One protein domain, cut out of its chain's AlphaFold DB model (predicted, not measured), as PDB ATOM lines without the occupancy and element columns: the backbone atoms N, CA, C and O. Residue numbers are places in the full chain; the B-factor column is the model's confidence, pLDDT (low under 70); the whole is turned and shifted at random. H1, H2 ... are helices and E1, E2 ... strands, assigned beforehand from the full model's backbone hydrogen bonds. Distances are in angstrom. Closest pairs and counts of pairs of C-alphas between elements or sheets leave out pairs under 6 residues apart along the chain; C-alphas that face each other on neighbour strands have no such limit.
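AT A GLANCE: This is residues 2 to 179 of the 520 residues of the protein "Predicted ATP-binding protein involved in virulence" of Chryseobacterium carnipullorum (UniProt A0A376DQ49). An antiparallel sheet of seven strands, E2 E1 E6 E7 E8 E9 E3, curls like part of a barrel, and the long helix H1 crosses its outer face. A small hairpin, E4 and E5, lies at one end of the long axis; the loop around Asn 26 lies at the other. The printed part has 178 residues, with named elements in the order E1 E2 E3 E4 E5 H1 E6 E7 E8 E9 H2; the class is mixed, helices and strands, with under half of the residues in named elements. It is compact, radius of gyration of the C-alphas 17.8 A, yet only just elongated, spanning 55 by 37 by 33 A.

IN THESE COORDINATES: Begin at C-alpha 5, at (-32.702, -13.632, 0.173), where E1, residues 5 to 14, sets out on 26.8 A. E2 is residues 41 to 44, E3 58 to 61, E4 70 to 73 and E5 78 to 81. Find C-alpha 94 at (-12.023, -10.117, 18.294); from there H1 runs 26.6 A to residue 111. Then come E6, residues 130 to 138, 26.1 A; E7, 141 to 148, 22.7 A; E8, 151 to 160, 29.3 A; and E9, 163 to 166. H2, residues 176 to 179, ends at C-alpha 179, (-35.008, -22.299, 13.772).

HOW THE PARTS SIT: Start in the large sheet, strongly twisted and curled by 193 degrees, with edge strands E2 and E3. Look at E1 and E6, antiparallel at 164 degrees: N 10 and O 134 are 2.8 A apart, within hydrogen-bond range. E6, E7, E8 and E9 form a meander, each strand the antiparallel neighbour of the one before; in its hairpin E7 and E8, N 144 and O 155 are 2.8 A apart. Between E9 and E3, N 164 and O 59 are 2.8 A apart. H1 is on the sheet at a height of 9.8 A, making two layers, and runs across the strands, at 89 degrees to E6 on the local plane. Its closest C-alphas to E8 are those of Ile 108 and Val 152, 7.0 A apart. In the hairpin E4 and E5, N 72 and O 79 are 2.8 A apart; the closest C-alphas of E5 and E1, those of Pro 80 and Asn 6, are 6.4 A apart. H2 is not on the large sheet, and is only just apart from E8, at 8.2 A. In H1, 12 of 14 O i to N i+4 pairs are within hydrogen-bond range; H2 is too short for one.

THE WHOLE: The two farthest C-alphas, Ser 2 and Asn 26, are 56.7 A apart. The printed part has no cut. The links E1 to E2, E2 to E3, E5 to H1 and H1 to E6 are long. Mean pLDDT of the printed part is 89.1; residues 2 to 4, 23 to 27 and 75 to 76 are under 70.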
ATOM      1  N   SER A   2     -39.081  -8.828  -5.875       35.22
ATOM      2  CA  SER A   2     -38.750 -10.188  -5.435       35.22
ATOM      3  C   SER A   2     -37.959 -10.108  -4.127       35.22
ATOM      4  O   SER A   2     -36.965  -9.379  -4.084       35.22
ATOM      5  N   ASN A   3     -38.402 -10.810  -3.080       45.31
ATOM      6  CA  ASN A   3     -37.593 -11.053  -1.888       45.31
ATOM      7  C   ASN A   3     -36.328 -11.784  -2.349       45.31
ATOM      8  O   ASN A   3     -36.333 -13.001  -2.490       45.31
ATOM      9  N   LYS A   4     -35.269 -11.038  -2.670       62.59
ATOM     10  CA  LYS A   4     -33.944 -11.625  -2.792       62.59
ATOM     11  C   LYS A   4     -33.502 -11.900  -1.364       62.59
ATOM     12  O   LYS A   4     -33.340 -10.955  -0.586       62.59
ATOM     13  N   GLU A   5     -33.404 -13.180  -1.025       70.69
ATOM     14  CA  GLU A   5     -32.702 -13.632   0.173       70.69
ATOM     15  C   GLU A   5     -31.365 -12.891   0.240       70.69
ATOM     16  O   GLU A   5     -30.693 -12.722  -0.773       70.69
ATOM     17  N   ASN A   6     -31.031 -12.330   1.396       81.06
ATOM     18  CA  ASN A   6     -29.810 -11.546   1.565       81.06
ATOM     19  C   ASN A   6     -29.337 -11.692   3.005       81.06
ATOM     20  O   ASN A   6     -29.567 -10.827   3.858       81.06
ATOM     21  N   PHE A   7     -28.735 -12.847   3.279       92.12
ATOM     22  CA  PHE A   7     -28.282 -13.195   4.612       92.12
ATOM     23  C   PHE A   7     -27.031 -12.412   5.005       92.12
ATOM     24  O   PHE A   7     -26.010 -12.457   4.312       92.12
ATOM     25  N   LYS A   8     -27.108 -11.705   6.137       93.81
ATOM     26  CA  LYS A   8     -25.990 -10.956   6.723       93.81
ATOM     27  C   LYS A   8     -26.084 -10.987   8.235       93.81
ATOM     28  O   LYS A   8     -27.098 -10.581   8.792       93.81
ATOM     29  N   ILE A   9     -25.001 -11.359   8.909       96.19
ATOM     30  CA  ILE A   9     -24.854 -11.068  10.338       96.19
ATOM     31  C   ILE A   9     -24.564  -9.573  10.475       96.19
ATOM     32  O   ILE A   9     -23.632  -9.068   9.855       96.19
ATOM     33  N   ILE A  10     -25.383  -8.865  11.253       96.69
ATOM     34  CA  ILE A  10     -25.371  -7.400  11.324       96.69
ATOM     35  C   ILE A  10     -24.599  -6.921  12.545       96.69
ATOM     36  O   ILE A  10     -23.718  -6.069  12.416       96.69
ATOM     37  N   ALA A  11     -24.947  -7.429  13.726       97.38
ATOM     38  CA  ALA A  11     -24.361  -6.983  14.983       97.38
ATOM     39  C   ALA A  11     -24.599  -7.981  16.121       97.38
ATOM     40  O   ALA A  11     -25.547  -8.766  16.090       97.38
ATOM     41  N   ILE A  12     -23.765  -7.884  17.156       97.81
ATOM     42  CA  ILE A  12     -23.969  -8.528  18.455       97.81
ATOM     43  C   ILE A  12     -24.099  -7.438  19.517       97.81
ATOM     44  O   ILE A  12     -23.234  -6.569  19.614       97.81
ATOM     45  N   ASN A  13     -25.160  -7.478  20.320       97.38
ATOM     46  CA  ASN A  13     -25.312  -6.618  21.490       97.38
ATOM     47  C   ASN A  13     -24.929  -7.401  22.745       97.38
ATOM     48  O   ASN A  13     -25.608  -8.359  23.108       97.38
ATOM     49  N   VAL A  14     -23.835  -7.015  23.394       97.12
ATOM     50  CA  VAL A  14     -23.329  -7.690  24.593       97.12
ATOM     51  C   VAL A  14     -24.029  -7.117  25.818       97.12
ATOM     52  O   VAL A  14     -23.923  -5.921  26.072       97.12
ATOM     53  N   GLY A  15     -24.728  -7.956  26.583       95.00
ATOM     54  CA  GLY A  15     -25.359  -7.595  27.853       95.00
ATOM     55  C   GLY A  15     -24.370  -7.612  29.019       95.00
ATOM     56  O   GLY A  15     -23.193  -7.275  28.862       95.00
ATOM     57  N   LYS A  16     -24.836  -7.990  30.215       92.81
ATOM     58  CA  LYS A  16     -23.985  -8.096  31.408       92.81
ATOM     59  C   LYS A  16     -23.691  -9.560  31.713       92.81
ATOM     60  O   LYS A  16     -24.429 -10.214  32.447       92.81
ATOM     61  N   MET A  17     -22.560 -10.040  31.210       93.44
ATOM     62  CA  MET A  17     -22.052 -11.379  31.501       93.44
ATOM     63  C   MET A  17     -20.969 -11.291  32.579       93.44
ATOM     64  O   MET A  17     -20.139 -10.384  32.571       93.44
ATOM     65  N   LEU A  18     -21.013 -12.198  33.555       87.44
ATOM     66  CA  LEU A  18     -19.995 -12.292  34.600       87.44
ATOM     67  C   LEU A  18     -19.230 -13.608  34.448       87.44
ATOM     68  O   LEU A  18     -19.862 -14.630  34.162       87.44
ATOM     69  N   PRO A  19     -17.907 -13.606  34.695       87.56
ATOM     70  CA  PRO A  19     -17.137 -14.835  34.721       87.56
ATOM     71  C   PRO A  19     -17.737 -15.834  35.716       87.56
ATOM     72  O   PRO A  19     -18.032 -15.487  36.864       87.56
ATOM     73  N   THR A  20     -17.918 -17.081  35.288       86.38
ATOM     74  CA  THR A  20     -18.478 -18.153  36.119       86.38
ATOM     75  C   THR A  20     -17.476 -19.278  36.296       86.38
ATOM     76  O   THR A  20     -16.699 -19.584  35.395       86.38
ATOM     77  N   LYS A  21     -17.518 -19.960  37.443       82.69
ATOM     78  CA  LYS A  21     -16.772 -21.212  37.598       82.69
ATOM     79  C   LYS A  21     -17.341 -22.271  36.665       82.69
ATOM     80  O   LYS A  21     -18.562 -22.395  36.527       82.69
ATOM     81  N   ASP A  22     -16.450 -23.041  36.061       77.50
ATOM     82  CA  ASP A  22     -16.817 -24.267  35.376       77.50
ATOM     83  C   ASP A  22     -17.454 -25.243  36.383       77.50
ATOM     84  O   ASP A  22     -16.946 -25.475  37.479       77.50
ATOM     85  N   THR A  23     -18.614 -25.789  36.023       64.50
ATOM     86  CA  THR A  23     -19.428 -26.646  36.902       64.50
ATOM     87  C   THR A  23     -18.862 -28.057  37.100       64.50
ATOM     88  O   THR A  23     -19.420 -28.840  37.873       64.50
ATOM     89  N   ARG A  24     -17.759 -28.409  36.425       64.81
ATOM     90  CA  ARG A  24     -17.087 -29.705  36.591       64.81
ATOM     91  C   ARG A  24     -16.405 -29.832  37.955       64.81
ATOM     92  O   ARG A  24     -15.758 -28.915  38.459       64.81
ATOM     93  N   LYS A  25     -16.516 -31.026  38.544       53.72
ATOM     94  CA  LYS A  25     -15.892 -31.374  39.829       53.72
ATOM     95  C   LYS A  25     -14.368 -31.203  39.709       53.72
ATOM     96  O   LYS A  25     -13.765 -31.820  38.839       53.72
ATOM     97  N   ASN A  26     -13.774 -30.387  40.582       56.53
ATOM     98  CA  ASN A  26     -12.337 -30.057  40.639       56.53
ATOM     99  C   ASN A  26     -11.783 -29.156  39.514       56.53
ATOM    100  O   ASN A  26     -10.566 -29.024  39.403       56.53
ATOM    101  N   SER A  27     -12.628 -28.499  38.711       68.06
ATOM    102  CA  SER A  27     -12.156 -27.490  37.753       68.06
ATOM    103  C   SER A  27     -11.901 -26.150  38.458       68.06
ATOM    104  O   SER A  27     -12.789 -25.607  39.117       68.06
ATOM    105  N   LEU A  28     -10.686 -25.605  38.327       75.44
ATOM    106  CA  LEU A  28     -10.350 -24.225  38.727       75.44
ATOM    107  C   LEU A  28     -10.602 -23.215  37.590       75.44
ATOM    108  O   LEU A  28     -10.334 -22.023  37.740       75.44
ATOM    109  N   LEU A  29     -11.108 -23.695  36.454       85.69
ATOM    110  CA  LEU A  29     -11.318 -22.917  35.245       85.69
ATOM    111  C   LEU A  29     -12.494 -21.951  35.420       85.69
ATOM    112  O   LEU A  29     -13.566 -22.313  35.915       85.69
ATOM    113  N   THR A  30     -12.278 -20.705  35.006       89.00
ATOM    114  CA  THR A  30     -13.311 -19.669  34.972       89.00
ATOM    115  C   THR A  30     -13.710 -19.435  33.521       89.00
ATOM    116  O   THR A  30     -12.865 -19.108  32.693       89.00
ATOM    117  N   LEU A  31     -14.993 -19.615  33.219       92.06
ATOM    118  CA  LEU A  31     -15.587 -19.331  31.919       92.06
ATOM    119  C   LEU A  31     -15.921 -17.840  31.844       92.06
ATOM    120  O   LEU A  31     -16.665 -17.338  32.687       92.06
ATOM    121  N   ASP A  32     -15.402 -17.148  30.834       92.06
ATOM    122  CA  ASP A  32     -15.660 -15.725  30.590       92.06
ATOM    123  C   ASP A  32     -15.964 -15.486  29.105       92.06
ATOM    124  O   ASP A  32     -15.062 -15.314  28.288       92.06
ATOM    125  N   ALA A  33     -17.255 -15.476  28.759       93.31
ATOM    126  CA  ALA A  33     -17.722 -15.235  27.389       93.31
ATOM    127  C   ALA A  33     -17.641 -13.756  26.963       93.31
ATOM    128  O   ALA A  33     -17.889 -13.434  25.806       93.31
ATOM    129  N   SER A  34     -17.316 -12.850  27.888       93.38
ATOM    130  CA  SER A  34     -17.232 -11.401  27.662       93.38
ATOM    131  C   SER A  34     -15.809 -10.863  27.778       93.38
ATOM    132  O   SER A  34     -15.616  -9.649  27.824       93.38
ATOM    133  N   LYS A  35     -14.798 -11.737  27.825       92.44
ATOM    134  CA  LYS A  35     -13.399 -11.341  27.992       92.44
ATOM    135  C   LYS A  35     -13.004 -10.263  26.974       92.44
ATOM    136  O   LYS A  35     -13.113 -10.455  25.768       92.44
ATOM    137  N   ASN A  36     -12.504  -9.128  27.458       94.12
ATOM    138  CA  ASN A  36     -12.143  -7.948  26.654       94.12
ATOM    139  C   ASN A  36     -13.300  -7.233  25.922       94.12
ATOM    140  O   ASN A  36     -13.051  -6.243  25.231       94.12
ATOM    141  N   LEU A  37     -14.546  -7.685  26.069       95.00
ATOM    142  CA  LEU A  37     -15.727  -6.998  25.558       95.00
ATOM    143  C   LEU A  37     -16.293  -6.085  26.652       95.00
ATOM    144  O   LEU A  37     -16.351  -6.438  27.828       95.00
ATOM    145  N   LYS A  38     -16.726  -4.883  26.275       93.50
ATOM    146  CA  LYS A  38     -17.497  -4.006  27.162       93.50
ATOM    147  C   LYS A  38     -18.946  -4.475  27.262       93.50
ATOM    148  O   LYS A  38     -19.561  -4.828  26.256       93.50
ATOM    149  N   ASN A  39     -19.483  -4.394  28.475       92.56
ATOM    150  CA  ASN A  39     -20.891  -4.648  28.764       92.56
ATOM    151  C   ASN A  39     -21.789  -3.565  28.156       92.56
ATOM    152  O   ASN A  39     -21.413  -2.391  28.125       92.56
ATOM    153  N   ASN A  40     -23.006  -3.956  27.778       93.00
ATOM    154  CA  ASN A  40     -24.031  -3.096  27.177       93.00
ATOM    155  C   ASN A  40     -23.531  -2.352  25.930       93.00
ATOM    156  O   ASN A  40     -23.789  -1.158  25.753       93.00
ATOM    157  N   GLN A  41     -22.766  -3.048  25.088       95.00
ATOM    158  CA  GLN A  41     -22.198  -2.490  23.869       95.00
ATOM    159  C   GLN A  41     -22.600  -3.315  22.648       95.00
ATOM    160  O   GLN A  41     -22.459  -4.539  22.630       95.00
ATOM    161  N   ILE A  42     -23.015  -2.607  21.594       96.75
ATOM    162  CA  ILE A  42     -23.189  -3.182  20.264       96.75
ATOM    163  C   ILE A  42     -21.839  -3.250  19.543       96.75
ATOM    164  O   ILE A  42     -21.143  -2.246  19.375       96.75
ATOM    165  N   TYR A  43     -21.504  -4.447  19.073       95.62
ATOM    166  CA  TYR A  43     -20.418  -4.726  18.145       95.62
ATOM    167  C   TYR A  43     -21.019  -4.938  16.763       95.62
ATOM    168  O   TYR A  43     -21.716  -5.921  16.508       95.62
ATOM    169  N   GLN A  44     -20.785  -3.973  15.885       95.00
ATOM    170  CA  GLN A  44     -21.372  -3.911  14.555       95.00
ATOM    171  C   GLN A  44     -20.439  -4.529  13.509       95.00
ATOM    172  O   GLN A  44     -19.253  -4.210  13.470       95.00
ATOM    173  N   PHE A  45     -20.993  -5.368  12.631       94.19
ATOM    174  CA  PHE A  45     -20.293  -5.954  11.481       94.19
ATOM    175  C   PHE A  45     -20.630  -5.257  10.156       94.19
ATOM    176  O   PHE A  45     -19.857  -5.346   9.206       94.19
ATOM    177  N   ARG A  46     -21.791  -4.592  10.070       92.94
ATOM    178  CA  ARG A  46     -22.361  -4.067   8.817       92.94
ATOM    179  C   ARG A  46     -22.687  -2.587   8.922       92.94
ATOM    180  O   ARG A  46     -23.623  -2.221   9.628       92.94
ATOM    181  N   ASN A  47     -21.936  -1.746   8.215       91.88
ATOM    182  CA  ASN A  47     -22.044  -0.282   8.281       91.88
ATOM    183  C   ASN A  47     -23.332   0.273   7.656       91.88
ATOM    184  O   ASN A  47     -23.714   1.404   7.944       91.88
ATOM    185  N   GLU A  48     -24.015  -0.515   6.824       93.62
ATOM    186  CA  GLU A  48     -25.298  -0.135   6.237       93.62
ATOM    187  C   GLU A  48     -26.472  -0.175   7.231       93.62
ATOM    188  O   GLU A  48     -27.582   0.215   6.872       93.62
ATOM    189  N   TYR A  49     -26.239  -0.596   8.478       95.06
ATOM    190  CA  TYR A  49     -27.205  -0.528   9.576       95.06
ATOM    191  C   TYR A  49     -26.718   0.444  10.658       95.06
ATOM    192  O   TYR A  49     -25.523   0.550  10.899       95.06
ATOM    193  N   GLN A  50     -27.610   1.166  11.333       95.38
ATOM    194  CA  GLN A  50     -27.242   2.100  12.403       95.38
ATOM    195  C   GLN A  50     -28.109   1.921  13.649       95.38
ATOM    196  O   GLN A  50     -29.322   1.719  13.567       95.38
ATOM    197  N   PHE A  51     -27.464   2.057  14.812       94.88
ATOM    198  CA  PHE A  51     -28.041   1.803  16.134       94.88
ATOM    199  C   PHE A  51     -28.036   3.073  16.992       94.88
ATOM    200  O   PHE A  51     -27.203   3.242  17.882       94.88
ATOM    201  N   ARG A  52     -28.966   4.001  16.736       86.12
ATOM    202  CA  ARG A  52     -28.961   5.333  17.379       86.12
ATOM    203  C   ARG A  52     -29.095   5.299  18.905       86.12
ATOM    204  O   ARG A  52     -28.589   6.189  19.576       86.12
ATOM    205  N   LYS A  53     -29.789   4.296  19.446       85.19
ATOM    206  CA  LYS A  53     -30.045   4.146  20.889       85.19
ATOM    207  C   LYS A  53     -29.072   3.189  21.590       85.19
ATOM    208  O   LYS A  53     -29.256   2.919  22.769       85.19
ATOM    209  N   ASN A  54     -28.053   2.683  20.881       87.75
ATOM    210  CA  ASN A  54     -27.188   1.592  21.354       87.75
ATOM    211  C   ASN A  54     -27.997   0.360  21.829       87.75
ATOM    212  O   ASN A  54     -27.628  -0.333  22.772       87.75
ATOM    213  N   ASP A  55     -29.125   0.107  21.164       91.00
ATOM    214  CA  ASP A  55     -29.965  -1.076  21.323       91.00
ATOM    215  C   ASP A  55     -30.545  -1.489  19.959       91.00
ATOM    216  O   ASP A  55     -30.322  -0.828  18.938       91.00
ATOM    217  N   PHE A  56     -31.292  -2.592  19.939       93.19
ATOM    218  CA  PHE A  56     -31.998  -3.071  18.752       93.19
ATOM    219  C   PHE A  56     -33.476  -2.658  18.737       93.19
ATOM    220  O   PHE A  56     -34.270  -3.297  18.061       93.19
ATOM    221  N   SER A  57     -33.906  -1.633  19.480       88.75
ATOM    222  CA  SER A  57     -35.326  -1.231  19.498       88.75
ATOM    223  C   SER A  57     -35.793  -0.665  18.151       88.75
ATOM    224  O   SER A  57     -36.904  -0.947  17.702       88.75
ATOM    225  N   GLU A  58     -34.922   0.092  17.484       90.81
ATOM    226  CA  GLU A  58     -35.097   0.609  16.130       90.81
ATOM    227  C   GLU A  58     -33.746   0.535  15.412       90.81
ATOM    228  O   GLU A  58     -32.752   1.066  15.910       90.81
ATOM    229  N   VAL A  59     -33.713  -0.105  14.243       95.62
ATOM    230  CA  VAL A  59     -32.493  -0.225  13.431       95.62
ATOM    231  C   VAL A  59     -32.686   0.558  12.142       95.62
ATOM    232  O   VAL A  59     -33.583   0.263  11.351       95.62
ATOM    233  N   GLU A  60     -31.865   1.578  11.924       95.12
ATOM    234  CA  GLU A  60     -31.872   2.345  10.678       95.12
ATOM    235  C   GLU A  60     -31.048   1.614   9.617       95.12
ATOM    236  O   GLU A  60     -30.013   1.034   9.923       95.12
ATOM    237  N   TYR A  61     -31.513   1.624   8.374       94.88
ATOM    238  CA  TYR A  61     -30.857   0.993   7.236       94.88
ATOM    239  C   TYR A  61     -30.561   2.032   6.162       94.88
ATOM    240  O   TYR A  61     -31.417   2.852   5.826       94.88
ATOM    241  N   ILE A  62     -29.352   1.980   5.611       94.19
ATOM    242  CA  ILE A  62     -28.828   2.928   4.631       94.19
ATOM    243  C   ILE A  62     -28.629   2.175   3.310       94.19
ATOM    244  O   ILE A  62     -27.555   1.638   3.054       94.19
ATOM    245  N   PRO A  63     -29.639   2.150   2.417       89.31
ATOM    246  CA  PRO A  63     -29.578   1.336   1.202       89.31
ATOM    247  C   PRO A  63     -28.414   1.706   0.281       89.31
ATOM    248  O   PRO A  63     -27.892   0.863  -0.433       89.31
ATOM    249  N   LYS A  64     -27.997   2.979   0.289       88.94
ATOM    250  CA  LYS A  64     -26.930   3.489  -0.587       88.94
ATOM    251  C   LYS A  64     -25.549   2.917  -0.264       88.94
ATOM    252  O   LYS A  64     -24.678   2.961  -1.122       88.94
ATOM    253  N   THR A  65     -25.340   2.443   0.963       87.81
ATOM    254  CA  THR A  65     -24.074   1.839   1.400       87.81
ATOM    255  C   THR A  65     -24.117   0.315   1.348       87.81
ATOM    256  O   THR A  65     -23.103  -0.327   1.599       87.81
ATOM    257  N   ASP A  66     -25.278  -0.265   1.042       87.56
ATOM    258  CA  ASP A  66     -25.435  -1.701   0.884       87.56
ATOM    259  C   ASP A  66     -25.022  -2.121  -0.534       87.56
ATOM    260  O   ASP A  66     -25.801  -2.032  -1.486       87.56
ATOM    261  N   VAL A  67     -23.764  -2.537  -0.673       82.25
ATOM    262  CA  VAL A  67     -23.191  -2.993  -1.942       82.25
ATOM    263  C   VAL A  67     -23.047  -4.511  -1.921       82.25
ATOM    264  O   VAL A  67     -22.286  -5.064  -1.127       82.25
ATOM    265  N   ASN A  68     -23.733  -5.184  -2.845       82.25
ATOM    266  CA  ASN A  68     -23.533  -6.608  -3.104       82.25
ATOM    267  C   ASN A  68     -22.348  -6.783  -4.062       82.25
ATOM    268  O   ASN A  68     -22.447  -6.429  -5.236       82.25
ATOM    269  N   LEU A  69     -21.230  -7.303  -3.551       84.50
ATOM    270  CA  LEU A  69     -19.990  -7.480  -4.318       84.50
ATOM    271  C   LEU A  69     -19.855  -8.870  -4.948       84.50
ATOM    272  O   LEU A  69     -19.248  -8.995  -6.007       84.50
ATOM    273  N   TYR A  70     -20.404  -9.898  -4.300       86.69
ATOM    274  CA  TYR A  70     -20.203 -11.294  -4.676       86.69
ATOM    275  C   TYR A  70     -21.542 -12.025  -4.801       86.69
ATOM    276  O   TYR A  70     -22.450 -11.849  -3.986       86.69
ATOM    277  N   GLU A  71     -21.657 -12.862  -5.825       86.81
ATOM    278  CA  GLU A  71     -22.839 -13.668  -6.121       86.81
ATOM    279  C   GLU A  71     -22.373 -14.934  -6.852       86.81
ATOM    280  O   GLU A  71     -21.629 -14.832  -7.828       86.81
ATOM    281  N   LEU A  72     -22.785 -16.114  -6.384       83.81
ATOM    282  CA  LEU A  72     -22.597 -17.359  -7.131       83.81
ATOM    283  C   LEU A  72     -23.744 -17.509  -8.116       83.81
ATOM    284  O   LEU A  72     -24.914 -17.387  -7.742       83.81
ATOM    285  N   LYS A  73     -23.414 -17.809  -9.367       77.19
ATOM    286  CA  LYS A  73     -24.407 -18.077 -10.404       77.19
ATOM    287  C   LYS A  73     -24.581 -19.579 -10.521       77.19
ATOM    288  O   LYS A  73     -23.676 -20.269 -10.975       77.19
ATOM    289  N   THR A  74     -25.742 -20.087 -10.129       70.81
ATOM    290  CA  THR A  74     -26.102 -21.480 -10.392       70.81
ATOM    291  C   THR A  74     -26.976 -21.561 -11.642       70.81
ATOM    292  O   THR A  74     -27.454 -20.550 -12.160       70.81
ATOM    293  N   SER A  75     -27.207 -22.774 -12.138       67.62
ATOM    294  CA  SER A  75     -28.131 -23.018 -13.251       67.62
ATOM    295  C   SER A  75     -29.589 -22.666 -12.920       67.62
ATOM    296  O   SER A  75     -30.394 -22.507 -13.836       67.62
ATOM    297  N   ILE A  76     -29.937 -22.543 -11.632       69.19
ATOM    298  CA  ILE A  76     -31.318 -22.397 -11.148       69.19
ATOM    299  C   ILE A  76     -31.547 -21.019 -10.516       69.19
ATOM    300  O   ILE A  76     -32.608 -20.418 -10.688       69.19
ATOM    301  N   ASN A  77     -30.575 -20.512  -9.764       73.19
ATOM    302  CA  ASN A  77     -30.684 -19.270  -9.012       73.19
ATOM    303  C   ASN A  77     -29.320 -18.608  -8.804       73.19
ATOM    304  O   ASN A  77     -28.261 -19.212  -8.946       73.19
ATOM    305  N   ASN A  78     -29.360 -17.345  -8.402       81.81
ATOM    306  CA  ASN A  78     -28.176 -16.673  -7.914       81.81
ATOM    307  C   ASN A  78     -28.144 -16.716  -6.385       81.81
ATOM    308  O   ASN A  78     -29.140 -16.372  -5.743       81.81
ATOM    309  N   ILE A  79     -27.001 -17.094  -5.818       86.31
ATOM    310  CA  ILE A  79     -26.789 -17.162  -4.371       86.31
ATOM    311  C   ILE A  79     -25.922 -15.964  -3.954       86.31
ATOM    312  O   ILE A  79     -24.753 -15.892  -4.343       86.31
ATOM    313  N   PRO A  80     -26.455 -15.002  -3.182       88.88
ATOM    314  CA  PRO A  80     -25.686 -13.842  -2.749       88.88
ATOM    315  C   PRO A  80     -24.647 -14.227  -1.697       88.88
ATOM    316  O   PRO A  80     -24.942 -14.971  -0.761       88.88
ATOM    317  N   ILE A  81     -23.441 -13.664  -1.817       91.00
ATOM    318  CA  ILE A  81     -22.356 -13.863  -0.856       91.00
ATOM    319  C   ILE A  81     -21.996 -12.540  -0.189       91.00
ATOM    320  O   ILE A  81     -21.699 -11.536  -0.836       91.00
ATOM    321  N   ASN A  82     -21.952 -12.577   1.140       91.75
ATOM    322  CA  ASN A  82     -21.540 -11.465   1.979       91.75
ATOM    323  C   ASN A  82     -20.250 -11.819   2.719       91.75
ATOM    324  O   ASN A  82     -20.198 -12.810   3.442       91.75
ATOM    325  N   ILE A  83     -19.225 -10.979   2.569       91.69
ATOM    326  CA  ILE A  83     -17.930 -11.145   3.236       91.69
ATOM    327  C   ILE A  83     -17.738  -9.990   4.215       91.69
ATOM    328  O   ILE A  83     -17.924  -8.831   3.851       91.69
ATOM    329  N   ASN A  84     -17.363 -10.313   5.452       90.88
ATOM    330  CA  ASN A  84     -17.021  -9.344   6.490       90.88
ATOM    331  C   ASN A  84     -15.620  -9.653   7.026       90.88
ATOM    332  O   ASN A  84     -15.244 -10.818   7.131       90.88
ATOM    333  N   ALA A  85     -14.877  -8.615   7.406       90.69
ATOM    334  CA  ALA A  85     -13.585  -8.746   8.071       90.69
ATOM    335  C   ALA A  85     -13.673  -8.176   9.492       90.69
ATOM    336  O   ALA A  85     -14.115  -7.043   9.681       90.69
ATOM    337  N   VAL A  86     -13.240  -8.951  10.489       91.38
ATOM    338  CA  VAL A  86     -13.175  -8.514  11.892       91.38
ATOM    339  C   VAL A  86     -11.732  -8.148  12.218       91.38
ATOM    340  O   VAL A  86     -10.879  -9.017  12.371       91.38
ATOM    341  N   VAL A  87     -11.453  -6.848  12.319       88.81
ATOM    342  CA  VAL A  87     -10.094  -6.307  12.497       88.81
ATOM    343  C   VAL A  87     -10.011  -5.498  13.790       88.81
ATOM    344  O   VAL A  87     -10.975  -4.866  14.213       88.81
ATOM    345  N   GLY A  88      -8.852  -5.520  14.444       87.12
ATOM    346  CA  GLY A  88      -8.633  -4.856  15.728       87.12
ATOM    347  C   GLY A  88      -7.295  -5.235  16.358       87.12
ATOM    348  O   GLY A  88      -6.682  -6.234  15.978       87.12
ATOM    349  N   GLY A  89      -6.839  -4.448  17.332       87.38
ATOM    350  CA  GLY A  89      -5.580  -4.688  18.043       87.38
ATOM    351  C   GLY A  89      -5.602  -5.920  18.958       87.38
ATOM    352  O   GLY A  89      -6.633  -6.571  19.158       87.38
ATOM    353  N   ASN A  90      -4.450  -6.252  19.537       84.94
ATOM    354  CA  ASN A  90      -4.363  -7.301  20.554       84.94
ATOM    355  C   ASN A  90      -5.205  -6.920  21.777       84.94
ATOM    356  O   ASN A  90      -5.189  -5.774  22.216       84.94
ATOM    357  N   GLY A  91      -5.971  -7.878  22.300       87.38
ATOM    358  CA  GLY A  91      -6.864  -7.636  23.436       87.38
ATOM    359  C   GLY A  91      -8.124  -6.828  23.111       87.38
ATOM    360  O   GLY A  91      -8.829  -6.449  24.032       87.38
ATOM    361  N   SER A  92      -8.464  -6.584  21.839       90.81
ATOM    362  CA  SER A  92      -9.696  -5.855  21.477       90.81
ATOM    363  C   SER A  92     -10.973  -6.713  21.485       90.81
ATOM    364  O   SER A  92     -12.016  -6.245  21.042       90.81
ATOM    365  N   GLY A  93     -10.888  -7.980  21.908       92.19
ATOM    366  CA  GLY A  93     -12.036  -8.892  21.991       92.19
ATOM    367  C   GLY A  93     -12.478  -9.545  20.675       92.19
ATOM    368  O   GLY A  93     -13.561 -10.114  20.641       92.19
ATOM    369  N   LYS A  94     -11.671  -9.509  19.601       92.56
ATOM    370  CA  LYS A  94     -12.023 -10.117  18.294       92.56
ATOM    371  C   LYS A  94     -12.429 -11.588  18.414       92.56
ATOM    372  O   LYS A  94     -13.537 -11.947  18.040       92.56
ATOM    373  N   SER A  95     -11.545 -12.418  18.973       92.12
ATOM    374  CA  SER A  95     -11.788 -13.855  19.140       92.12
ATOM    375  C   SER A  95     -12.977 -14.100  20.062       92.12
ATOM    376  O   SER A  95     -13.830 -14.910  19.743       92.12
ATOM    377  N   THR A  96     -13.112 -13.321  21.138       94.62
ATOM    378  CA  THR A  96     -14.258 -13.407  22.055       94.62
ATOM    379  C   THR A  96     -15.583 -13.079  21.363       94.62
ATOM    380  O   THR A  96     -16.584 -13.751  21.593       94.62
ATOM    381  N   LEU A  97     -15.602 -12.092  20.464       95.06
ATOM    382  CA  LEU A  97     -16.781 -11.760  19.666       95.06
ATOM    383  C   LEU A  97     -17.179 -12.910  18.727       95.06
ATOM    384  O   LEU A  97     -18.364 -13.191  18.570       95.06
ATOM    385  N   ILE A  98     -16.200 -13.594  18.134       95.19
ATOM    386  CA  ILE A  98     -16.434 -14.797  17.327       95.19
ATOM    387  C   ILE A  98     -16.896 -15.971  18.210       95.19
ATOM    388  O   ILE A  98     -17.858 -16.659  17.870       95.19
ATOM    389  N   GLU A  99     -16.291 -16.160  19.382       95.81
ATOM    390  CA  GLU A  99     -16.676 -17.188  20.355       95.81
ATOM    391  C   GLU A  99     -18.110 -17.011  20.864       95.81
ATOM    392  O   GLU A  99     -18.767 -18.009  21.155       95.81
ATOM    393  N   LEU A 100     -18.655 -15.788  20.912       97.50
ATOM    394  CA  LEU A 100     -20.077 -15.574  21.218       97.50
ATOM    395  C   LEU A 100     -21.007 -16.264  20.210       97.50
ATOM    396  O   LEU A 100     -22.077 -16.732  20.597       97.50
ATOM    397  N   ILE A 101     -20.597 -16.418  18.947       97.75
ATOM    398  CA  ILE A 101     -21.342 -17.223  17.967       97.75
ATOM    399  C   ILE A 101     -21.259 -18.711  18.339       97.75
ATOM    400  O   ILE A 101     -22.237 -19.444  18.194       97.75
ATOM    401  N   TYR A 102     -20.135 -19.182  18.880       97.94
ATOM    402  CA  TYR A 102     -20.006 -20.570  19.341       97.94
ATOM    403  C   TYR A 102     -20.890 -20.814  20.571       97.94
ATOM    404  O   TYR A 102     -21.631 -21.794  20.614       97.94
ATOM    405  N   TRP A 103     -20.889 -19.879  21.527       97.44
ATOM    406  CA  TRP A 103     -21.771 -19.886  22.696       97.44
ATOM    407  C   TRP A 103     -23.255 -19.845  22.316       97.44
ATOM    408  O   TRP A 103     -24.055 -20.580  22.900       97.44
ATOM    409  N   ALA A 104     -23.622 -19.042  21.311       97.75
ATOM    410  CA  ALA A 104     -24.977 -18.990  20.767       97.75
ATOM    411  C   ALA A 104     -25.431 -20.378  20.300       97.75
ATOM    412  O   ALA A 104     -26.457 -20.898  20.743       97.75
ATOM    413  N   ASN A 105     -24.616 -21.015  19.456       97.38
ATOM    414  CA  ASN A 105     -24.901 -22.343  18.929       97.38
ATOM    415  C   ASN A 105     -24.877 -23.427  20.018       97.38
ATOM    416  O   ASN A 105     -25.687 -24.352  19.968       97.38
ATOM    417  N   TYR A 106     -24.025 -23.296  21.042       97.00
ATOM    418  CA  TYR A 106     -24.031 -24.191  22.199       97.00
ATOM    419  C   TYR A 106     -25.357 -24.128  22.966       97.00
ATOM    420  O   TYR A 106     -25.955 -25.166  23.270       97.00
ATOM    421  N   ASN A 107     -25.839 -22.923  23.290       96.69
ATOM    422  CA  ASN A 107     -27.099 -22.772  24.015       96.69
ATOM    423  C   ASN A 107     -28.281 -23.260  23.175       96.69
ATOM    424  O   ASN A 107     -29.101 -24.004  23.708       96.69
ATOM    425  N   ILE A 108     -28.323 -22.931  21.877       96.19
ATOM    426  CA  ILE A 108     -29.335 -23.446  20.941       96.19
ATOM    427  C   ILE A 108     -29.315 -24.981  20.907       96.19
ATOM    428  O   ILE A 108     -30.340 -25.626  21.124       96.19
ATOM    429  N   GLY A 109     -28.145 -25.590  20.702       94.19
ATOM    430  CA  GLY A 109     -28.013 -27.046  20.677       94.19
ATOM    431  C   GLY A 109     -28.409 -27.701  22.006       94.19
ATOM    432  O   GLY A 109     -28.986 -28.788  22.014       94.19
ATOM    433  N   SER A 110     -28.144 -27.042  23.136       94.50
ATOM    434  CA  SER A 110     -28.518 -27.540  24.463       94.50
ATOM    435  C   SER A 110     -30.031 -27.507  24.693       94.50
ATOM    436  O   SER A 110     -30.592 -28.516  25.116       94.50
ATOM    437  N   ILE A 111     -30.715 -26.392  24.387       94.75
ATOM    438  CA  ILE A 111     -32.179 -26.288  24.568       94.75
ATOM    439  C   ILE A 111     -32.939 -27.267  23.666       94.75
ATOM    440  O   ILE A 111     -33.960 -27.818  24.073       94.75
ATOM    441  N   LEU A 112     -32.400 -27.556  22.478       90.88
ATOM    442  CA  LEU A 112     -32.969 -28.518  21.532       90.88
ATOM    443  C   LEU A 112     -32.554 -29.969  21.815       90.88
ATOM    444  O   LEU A 112     -32.914 -30.872  21.061       90.88
ATOM    445  N   ASN A 113     -31.819 -30.221  22.904       90.00
ATOM    446  CA  ASN A 113     -31.320 -31.545  23.277       90.00
ATOM    447  C   ASN A 113     -30.485 -32.217  22.168       90.00
ATOM    448  O   ASN A 113     -30.537 -33.439  22.002       90.00
ATOM    449  N   LEU A 114     -29.709 -31.436  21.418       87.81
ATOM    450  CA  LEU A 114     -28.803 -31.916  20.371       87.81
ATOM    451  C   LEU A 114     -27.412 -32.244  20.928       87.81
ATOM    452  O   LEU A 114     -26.769 -33.177  20.457       87.81
ATOM    453  N   LEU A 115     -26.981 -31.541  21.979       91.31
ATOM    454  CA  LEU A 115     -25.640 -31.693  22.546       91.31
ATOM    455  C   LEU A 115     -25.595 -32.722  23.679       91.31
ATOM    456  O   LEU A 115     -26.411 -32.700  24.607       91.31
ATOM    457  N   GLU A 116     -24.590 -33.592  23.634       87.69
ATOM    458  CA  GLU A 116     -24.324 -34.630  24.631       87.69
ATOM    459  C   GLU A 116     -22.865 -34.578  25.113       87.69
ATOM    460  O   GLU A 116     -21.982 -34.055  24.432       87.69
ATOM    461  N   ASP A 117     -22.609 -35.083  26.320       82.12
ATOM    462  CA  ASP A 117     -21.257 -35.389  26.792       82.12
ATOM    463  C   ASP A 117     -20.801 -36.796  26.357       82.12
ATOM    464  O   ASP A 117     -21.549 -37.565  25.751       82.12
ATOM    465  N   GLU A 118     -19.564 -37.163  26.695       76.62
ATOM    466  CA  GLU A 118     -18.991 -38.483  26.386       76.62
ATOM    467  C   GLU A 118     -19.790 -39.651  26.994       76.62
ATOM    468  O   GLU A 118     -19.762 -40.770  26.482       76.62
ATOM    469  N   ASN A 119     -20.551 -39.381  28.059       80.06
ATOM    470  CA  ASN A 119     -21.426 -40.332  28.738       80.06
ATOM    471  C   ASN A 119     -22.876 -40.275  28.225       80.06
ATOM    472  O   ASN A 119     -23.766 -40.840  28.867       80.06
ATOM    473  N   ARG A 120     -23.128 -39.610  27.086       80.38
ATOM    474  CA  ARG A 120     -24.452 -39.433  26.459       80.38
ATOM    475  C   ARG A 120     -25.458 -38.665  27.318       80.38
ATOM    476  O   ARG A 120     -26.672 -38.819  27.174       80.38
ATOM    477  N   ARG A 121     -24.980 -37.839  28.251       86.25
ATOM    478  CA  ARG A 121     -25.838 -36.956  29.050       86.25
ATOM    479  C   ARG A 121     -26.064 -35.664  28.286       86.25
ATOM    480  O   ARG A 121     -25.120 -35.069  27.773       86.25
ATOM    481  N   LYS A 122     -27.315 -35.206  28.250       90.94
ATOM    482  CA  LYS A 122     -27.677 -33.946  27.595       90.94
ATOM    483  C   LYS A 122     -26.989 -32.764  28.270       90.94
ATOM    484  O   LYS A 122     -27.032 -32.628  29.498       90.94
ATOM    485  N   ARG A 123     -26.360 -31.915  27.460       92.06
ATOM    486  CA  ARG A 123     -25.765 -30.658  27.919       92.06
ATOM    487  C   ARG A 123     -26.873 -29.657  28.245       92.06
ATOM    488  O   ARG A 123     -27.936 -29.662  27.631       92.06
ATOM    489  N   LYS A 124     -26.626 -28.819  29.252       93.56
ATOM    490  CA  LYS A 124     -27.556 -27.772  29.687       93.56
ATOM    491  C   LYS A 124     -27.089 -26.415  29.163       93.56
ATOM    492  O   LYS A 124     -25.876 -26.196  29.119       93.56
ATOM    493  N   PRO A 125     -28.021 -25.508  28.828       95.31
ATOM    494  CA  PRO A 125     -27.664 -24.158  28.424       95.31
ATOM    495  C   PRO A 125     -27.002 -23.402  29.581       95.31
ATOM    496  O   PRO A 125     -27.334 -23.593  30.758       95.31
ATOM    497  N   PHE A 126     -26.074 -22.516  29.241       95.19
ATOM    498  CA  PHE A 126     -25.418 -21.641  30.198       95.19
ATOM    499  C   PHE A 126     -26.300 -20.442  30.526       95.19
ATOM    500  O   PHE A 126     -26.716 -19.690  29.643       95.19
ATOM    501  N   LYS A 127     -26.555 -20.253  31.826       95.31
ATOM    502  CA  LYS A 127     -27.412 -19.176  32.342       95.31
ATOM    503  C   LYS A 127     -26.740 -17.807  32.395       95.31
ATOM    504  O   LYS A 127     -27.439 -16.807  32.468       95.31
ATOM    505  N   PHE A 128     -25.407 -17.776  32.394       94.81
ATOM    506  CA  PHE A 128     -24.631 -16.540  32.502       94.81
ATOM    507  C   PHE A 128     -24.527 -15.773  31.176       94.81
ATOM    508  O   PHE A 128     -24.055 -14.641  31.182       94.81
ATOM    509  N   LEU A 129     -24.932 -16.386  30.059       96.88
ATOM    510  CA  LEU A 129     -24.949 -15.738  28.754       96.88
ATOM    511  C   LEU A 129     -26.090 -14.715  28.699       96.88
ATOM    512  O   LEU A 129     -27.246 -15.053  28.963       96.88
ATOM    513  N   ASP A 130     -25.728 -13.481  28.358       97.44
ATOM    514  CA  ASP A 130     -26.614 -12.326  28.217       97.44
ATOM    515  C   ASP A 130     -26.135 -11.505  27.016       97.44
ATOM    516  O   ASP A 130     -25.231 -10.676  27.138       97.44
ATOM    517  N   PHE A 131     -26.660 -11.810  25.831       98.12
ATOM    518  CA  PHE A 131     -26.345 -11.093  24.594       98.12
ATOM    519  C   PHE A 131     -27.424 -11.310  23.528       98.12
ATOM    520  O   PHE A 131     -28.240 -12.230  23.611       98.12
ATOM    521  N   GLU A 132     -27.416 -10.460  22.507       97.81
ATOM    522  CA  GLU A 132     -28.334 -10.520  21.373       97.81
ATOM    523  C   GLU A 132     -27.556 -10.611  20.050       97.81
ATOM    524  O   GLU A 132     -26.535  -9.945  19.882       97.81
ATOM    525  N   LEU A 133     -28.037 -11.421  19.107       98.00
ATOM    526  CA  LEU A 133     -27.467 -11.621  17.774       98.00
ATOM    527  C   LEU A 133     -28.477 -11.174  16.716       98.00
ATOM    528  O   LEU A 133     -29.535 -11.787  16.569       98.00
ATOM    529  N   LEU A 134     -28.127 -10.141  15.951       97.75
ATOM    530  CA  LEU A 134     -28.975  -9.572  14.907       97.75
ATOM    531  C   LEU A 134     -28.443  -9.926  13.515       97.75
ATOM    532  O   LEU A 134     -27.272  -9.686  13.210       97.75
ATOM    533  N   TYR A 135     -29.317 -10.434  12.650       97.19
ATOM    534  CA  TYR A 135     -28.996 -10.749  11.258       97.19
ATOM    535  C   TYR A 135     -30.178 -10.476  10.315       97.19
ATOM    536  O   TYR A 135     -31.334 -10.456  10.739       97.19
ATOM    537  N   SER A 136     -29.899 -10.240   9.032       95.31
ATOM    538  CA  SER A 136     -30.912 -10.174   7.973       95.31
ATOM    539  C   SER A 136     -31.114 -11.540   7.336       95.31
ATOM    540  O   SER A 136     -30.170 -12.317   7.218       95.31
ATOM    541  N   VAL A 137     -32.337 -11.803   6.883       92.56
ATOM    542  CA  VAL A 137     -32.666 -12.965   6.036       92.56
ATOM    543  C   VAL A 137     -33.067 -12.531   4.624       92.56
ATOM    544  O   VAL A 137     -32.809 -13.221   3.644       92.56
ATOM    545  N   ASP A 138     -33.607 -11.321   4.501       90.00
ATOM    546  CA  ASP A 138     -33.901 -10.647   3.242       90.00
ATOM    547  C   ASP A 138     -33.815  -9.118   3.438       90.00
ATOM    548  O   ASP A 138     -33.531  -8.621   4.532       90.00
ATOM    549  N   LEU A 139     -34.072  -8.346   2.377       88.06
ATOM    550  CA  LEU A 139     -34.017  -6.874   2.394       88.06
ATOM    551  C   LEU A 139     -35.063  -6.186   3.298       88.06
ATOM    552  O   LEU A 139     -34.976  -4.975   3.525       88.06
ATOM    553  N   ASN A 140     -36.063  -6.927   3.768       91.75
ATOM    554  CA  ASN A 140     -37.236  -6.444   4.494       91.75
ATOM    555  C   ASN A 140     -37.405  -7.078   5.885       91.75
ATOM    556  O   ASN A 140     -38.293  -6.657   6.633       91.75
ATOM    557  N   THR A 141     -36.563  -8.047   6.252       93.94
ATOM    558  CA  THR A 141     -36.703  -8.837   7.477       93.94
ATOM    559  C   THR A 141     -35.368  -8.984   8.207       93.94
ATOM    560  O   THR A 141     -34.412  -9.530   7.650       93.94
ATOM    561  N   LEU A 142     -35.330  -8.562   9.478       95.69
ATOM    562  CA  LEU A 142     -34.252  -8.919  10.412       95.69
ATOM    563  C   LEU A 142     -34.764  -9.885  11.469       95.69
ATOM    564  O   LEU A 142     -35.948  -9.876  11.821       95.69
ATOM    565  N   ILE A 143     -33.848 -10.673  12.010       95.50
ATOM    566  CA  ILE A 143     -34.089 -11.573  13.124       95.50
ATOM    567  C   ILE A 143     -33.092 -11.245  14.223       95.50
ATOM    568  O   ILE A 143     -31.887 -11.175  13.989       95.50
ATOM    569  N   ASN A 144     -33.621 -11.032  15.420       96.56
ATOM    570  CA  ASN A 144     -32.861 -10.882  16.646       96.56
ATOM    571  C   ASN A 144     -33.004 -12.160  17.476       96.56
ATOM    572  O   ASN A 144     -34.128 -12.559  17.790       96.56
ATOM    573  N   VAL A 145     -31.886 -12.785  17.835       97.19
ATOM    574  CA  VAL A 145     -31.840 -13.939  18.738       97.19
ATOM    575  C   VAL A 145     -31.226 -13.508  20.062       97.19
ATOM    576  O   VAL A 145     -30.103 -13.022  20.107       97.19
ATOM    577  N   VAL A 146     -31.971 -13.691  21.146       96.94
ATOM    578  CA  VAL A 146     -31.667 -13.176  22.481       96.94
ATOM    579  C   VAL A 146     -31.339 -14.342  23.397       96.94
ATOM    580  O   VAL A 146     -32.180 -15.215  23.608       96.94
ATOM    581  N   PHE A 147     -30.148 -14.330  23.982       97.50
ATOM    582  CA  PHE A 147     -29.683 -15.314  24.953       97.50
ATOM    583  C   PHE A 147     -29.762 -14.697  26.339       97.50
ATOM    584  O   PHE A 147     -29.105 -13.689  26.581       97.50
ATOM    585  N   LYS A 148     -30.578 -15.269  27.232       96.31
ATOM    586  CA  LYS A 148     -30.736 -14.737  28.590       96.31
ATOM    587  C   LYS A 148     -31.188 -15.805  29.573       96.31
ATOM    588  O   LYS A 148     -32.149 -16.522  29.313       96.31
ATOM    589  N   GLU A 149     -30.500 -15.904  30.710       94.69
ATOM    590  CA  GLU A 149     -30.840 -16.812  31.822       94.69
ATOM    591  C   GLU A 149     -30.954 -18.299  31.418       94.69
ATOM    592  O   GLU A 149     -31.596 -19.106  32.090       94.69
ATOM    593  N   GLY A 150     -30.271 -18.686  30.336       94.38
ATOM    594  CA  GLY A 150     -30.283 -20.047  29.788       94.38
ATOM    595  C   GLY A 150     -31.425 -20.314  28.807       94.38
ATOM    596  O   GLY A 150     -31.482 -21.406  28.247       94.38
ATOM    597  N   ASN A 151     -32.284 -19.326  28.563       96.50
ATOM    598  CA  ASN A 151     -33.313 -19.367  27.535       96.50
ATOM    599  C   ASN A 151     -32.818 -18.669  26.264       96.50
ATOM    600  O   ASN A 151     -31.917 -17.821  26.303       96.50
ATOM    601  N   VAL A 152     -33.435 -19.022  25.137       97.50
ATOM    602  CA  VAL A 152     -33.183 -18.388  23.841       97.50
ATOM    603  C   VAL A 152     -34.508 -17.890  23.284       97.50
ATOM    604  O   VAL A 152     -35.484 -18.638  23.238       97.50
ATOM    605  N   TYR A 153     -34.544 -16.632  22.862       95.88
ATOM    606  CA  TYR A 153     -35.723 -16.021  22.262       95.88
ATOM    607  C   TYR A 153     -35.416 -15.514  20.860       95.88
ATOM    608  O   TYR A 153     -34.297 -15.105  20.581       95.88
ATOM    609  N   GLN A 154     -36.427 -15.475  20.005       94.62
ATOM    610  CA  GLN A 154     -36.374 -14.888  18.679       94.62
ATOM    611  C   GLN A 154     -37.343 -13.709  18.581       94.62
ATOM    612  O   GLN A 154     -38.455 -13.749  19.108       94.62
ATOM    613  N   GLN A 155     -36.941 -12.664  17.867       93.62
ATOM    614  CA  GLN A 155     -37.793 -11.532  17.534       93.62
ATOM    615  C   GLN A 155     -37.574 -11.101  16.086       93.62
ATOM    616  O   GLN A 155     -36.446 -10.868  15.656       93.62
ATOM    617  N   THR A 156     -38.665 -10.972  15.335       93.94
ATOM    618  CA  THR A 156     -38.627 -10.550  13.933       93.94
ATOM    619  C   THR A 156     -38.887  -9.055  13.808       93.94
ATOM    620  O   THR A 156     -39.827  -8.511  14.395       93.94
ATOM    621  N   TYR A 157     -38.088  -8.405  12.972       94.44
ATOM    622  CA  TYR A 157     -38.230  -7.006  12.609       94.44
ATOM    623  C   TYR A 157     -38.662  -6.903  11.160       94.44
ATOM    624  O   TYR A 157     -38.163  -7.636  10.301       94.44
ATOM    625  N   LYS A 158     -39.566  -5.967  10.881       93.31
ATOM    626  CA  LYS A 158     -39.992  -5.660   9.518       93.31
ATOM    627  C   LYS A 158     -39.573  -4.257   9.139       93.31
ATOM    628  O   LYS A 158     -39.595  -3.333   9.954       93.31
ATOM    629  N   ARG A 159     -39.163  -4.128   7.884       92.25
ATOM    630  CA  ARG A 159     -38.757  -2.857   7.314       92.25
ATOM    631  C   ARG A 159     -39.976  -1.992   7.014       92.25
ATOM    632  O   ARG A 159     -40.878  -2.408   6.295       92.25
ATOM    633  N   ASN A 160     -39.957  -0.767   7.519       91.75
ATOM    634  CA  ASN A 160     -40.836   0.321   7.129       91.75
ATOM    635  C   ASN A 160     -39.955   1.501   6.692       91.75
ATOM    636  O   ASN A 160     -39.199   2.062   7.490       91.75
ATOM    637  N   ASN A 161     -39.999   1.847   5.404       89.38
ATOM    638  CA  ASN A 161     -39.055   2.767   4.763       89.38
ATOM    639  C   ASN A 161     -37.592   2.329   4.963       89.38
ATOM    640  O   ASN A 161     -37.180   1.284   4.467       89.38
ATOM    641  N   ASN A 162     -36.797   3.113   5.688       92.38
ATOM    642  CA  ASN A 162     -35.389   2.842   5.993       92.38
ATOM    643  C   ASN A 162     -35.180   2.470   7.464       92.38
ATOM    644  O   ASN A 162     -34.093   2.636   8.001       92.38
ATOM    645  N   LYS A 163     -36.231   1.995   8.134       93.94
ATOM    646  CA  LYS A 163     -36.179   1.590   9.534       93.94
ATOM    647  C   LYS A 163     -36.740   0.195   9.702       93.94
ATOM    648  O   LYS A 163     -37.736  -0.161   9.081       93.94
ATOM    649  N   PHE A 164     -36.118  -0.577  10.571       94.12
ATOM    650  CA  PHE A 164     -36.612  -1.858  11.027       94.12
ATOM    651  C   PHE A 164     -37.178  -1.693  12.427       94.12
ATOM    652  O   PHE A 164     -36.502  -1.198  13.330       94.12
ATOM    653  N   VAL A 165     -38.428  -2.120  12.586       90.69
ATOM    654  CA  VAL A 165     -39.150  -2.080  13.857       90.69
ATOM    655  C   VAL A 165     -39.597  -3.494  14.194       90.69
ATOM    656  O   VAL A 165     -39.980  -4.264  13.304       90.69
ATOM    657  N   ALA A 166     -39.509  -3.853  15.472       85.81
ATOM    658  CA  ALA A 166     -39.954  -5.152  15.950       85.81
ATOM    659  C   ALA A 166     -41.456  -5.328  15.682       85.81
ATOM    660  O   ALA A 166     -42.266  -4.492  16.076       85.81
ATOM    661  N   ASN A 167     -41.819  -6.417  15.004       72.38
ATOM    662  CA  ASN A 167     -43.203  -6.683  14.601       72.38
ATOM    663  C   ASN A 167     -43.975  -7.501  15.655       72.38
ATOM    664  O   ASN A 167     -45.197  -7.439  15.721       72.38
ATOM    665  N   VAL A 168     -43.266  -8.292  16.470       71.31
ATOM    666  CA  VAL A 168     -43.849  -9.253  17.424       71.31
ATOM    667  C   VAL A 168     -43.068  -9.223  18.742       71.31
ATOM    668  O   VAL A 168     -41.892  -8.841  18.774       71.31
ATOM    669  N   SER A 169     -43.712  -9.620  19.842       81.00
ATOM    670  CA  SER A 169     -43.034  -9.928  21.106       81.00
ATOM    671  C   SER A 169     -41.989 -11.034  20.926       81.00
ATOM    672  O   SER A 169     -42.126 -11.887  20.052       81.00
ATOM    673  N   LYS A 170     -40.961 -11.042  21.783       88.12
ATOM    674  CA  LYS A 170     -39.946 -12.105  21.822       88.12
ATOM    675  C   LYS A 170     -40.632 -13.473  22.003       88.12
ATOM    676  O   LYS A 170     -41.363 -13.663  22.973       88.12
ATOM    677  N   GLN A 171     -40.405 -14.405  21.079       91.94
ATOM    678  CA  GLN A 171     -40.879 -15.789  21.147       91.94
ATOM    679  C   GLN A 171     -39.756 -16.676  21.677       91.94
ATOM    680  O   GLN A 171     -38.636 -16.602  21.192       91.94
ATOM    681  N   GLU A 172     -40.037 -17.518  22.664       94.38
ATOM    682  CA  GLU A 172     -39.058 -18.487  23.163       94.38
ATOM    683  C   GLU A 172     -38.856 -19.624  22.150       94.38
ATOM    684  O   GLU A 172     -39.831 -20.205  21.671       94.38
ATOM    685  N   ILE A 173     -37.599 -19.947  21.844       93.06
ATOM    686  CA  ILE A 173     -37.223 -21.080  20.993       93.06
ATOM    687  C   ILE A 173     -37.340 -22.348  21.834       93.06
ATOM    688  O   ILE A 173     -36.650 -22.494  22.842       93.06
ATOM    689  N   LYS A 174     -38.214 -23.271  21.428       88.19
ATOM    690  CA  LYS A 174     -38.440 -24.546  22.141       88.19
ATOM    691  C   LYS A 174     -38.248 -25.756  21.254       88.19
ATOM    692  O   LYS A 174     -38.087 -26.869  21.754       88.19
ATOM    693  N   SER A 175     -38.305 -25.549  19.949       86.12
ATOM    694  CA  SER A 175     -38.343 -26.616  18.975       86.12
ATOM    695  C   SER A 175     -37.486 -26.305  17.762       86.12
ATOM    696  O   SER A 175     -37.038 -25.188  17.514       86.12
ATOM    697  N   ILE A 176     -37.294 -27.358  16.986       79.25
ATOM    698  CA  ILE A 176     -36.562 -27.366  15.734       79.25
ATOM    699  C   ILE A 176     -37.197 -26.434  14.685       79.25
ATOM    700  O   ILE A 176     -36.498 -25.781  13.915       79.25
ATOM    701  N   ASP A 177     -38.529 -26.325  14.708       82.81
ATOM    702  CA  ASP A 177     -39.324 -25.509  13.791       82.81
ATOM    703  C   ASP A 177     -39.131 -24.004  14.021       82.81
ATOM    704  O   ASP A 177     -39.303 -23.214  13.090       82.81
ATOM    705  N   ASP A 178     -38.729 -23.606  15.232       86.62
ATOM    706  CA  ASP A 178     -38.449 -22.209  15.576       86.62
ATOM    707  C   ASP A 178     -37.146 -21.707  14.915       86.62
ATOM    708  O   ASP A 178     -36.939 -20.501  14.805       86.62
ATOM    709  N   LEU A 179     -36.287 -22.613  14.421       84.12
ATOM    710  CA  LEU A 179     -35.008 -22.299  13.772       84.12
ATOM    711  C   LEU A 179     -35.068 -22.219  12.240       84.12
ATOM    712  O   LEU A 179     -34.022 -22.111  11.604       84.12
TER     713      LEU A 179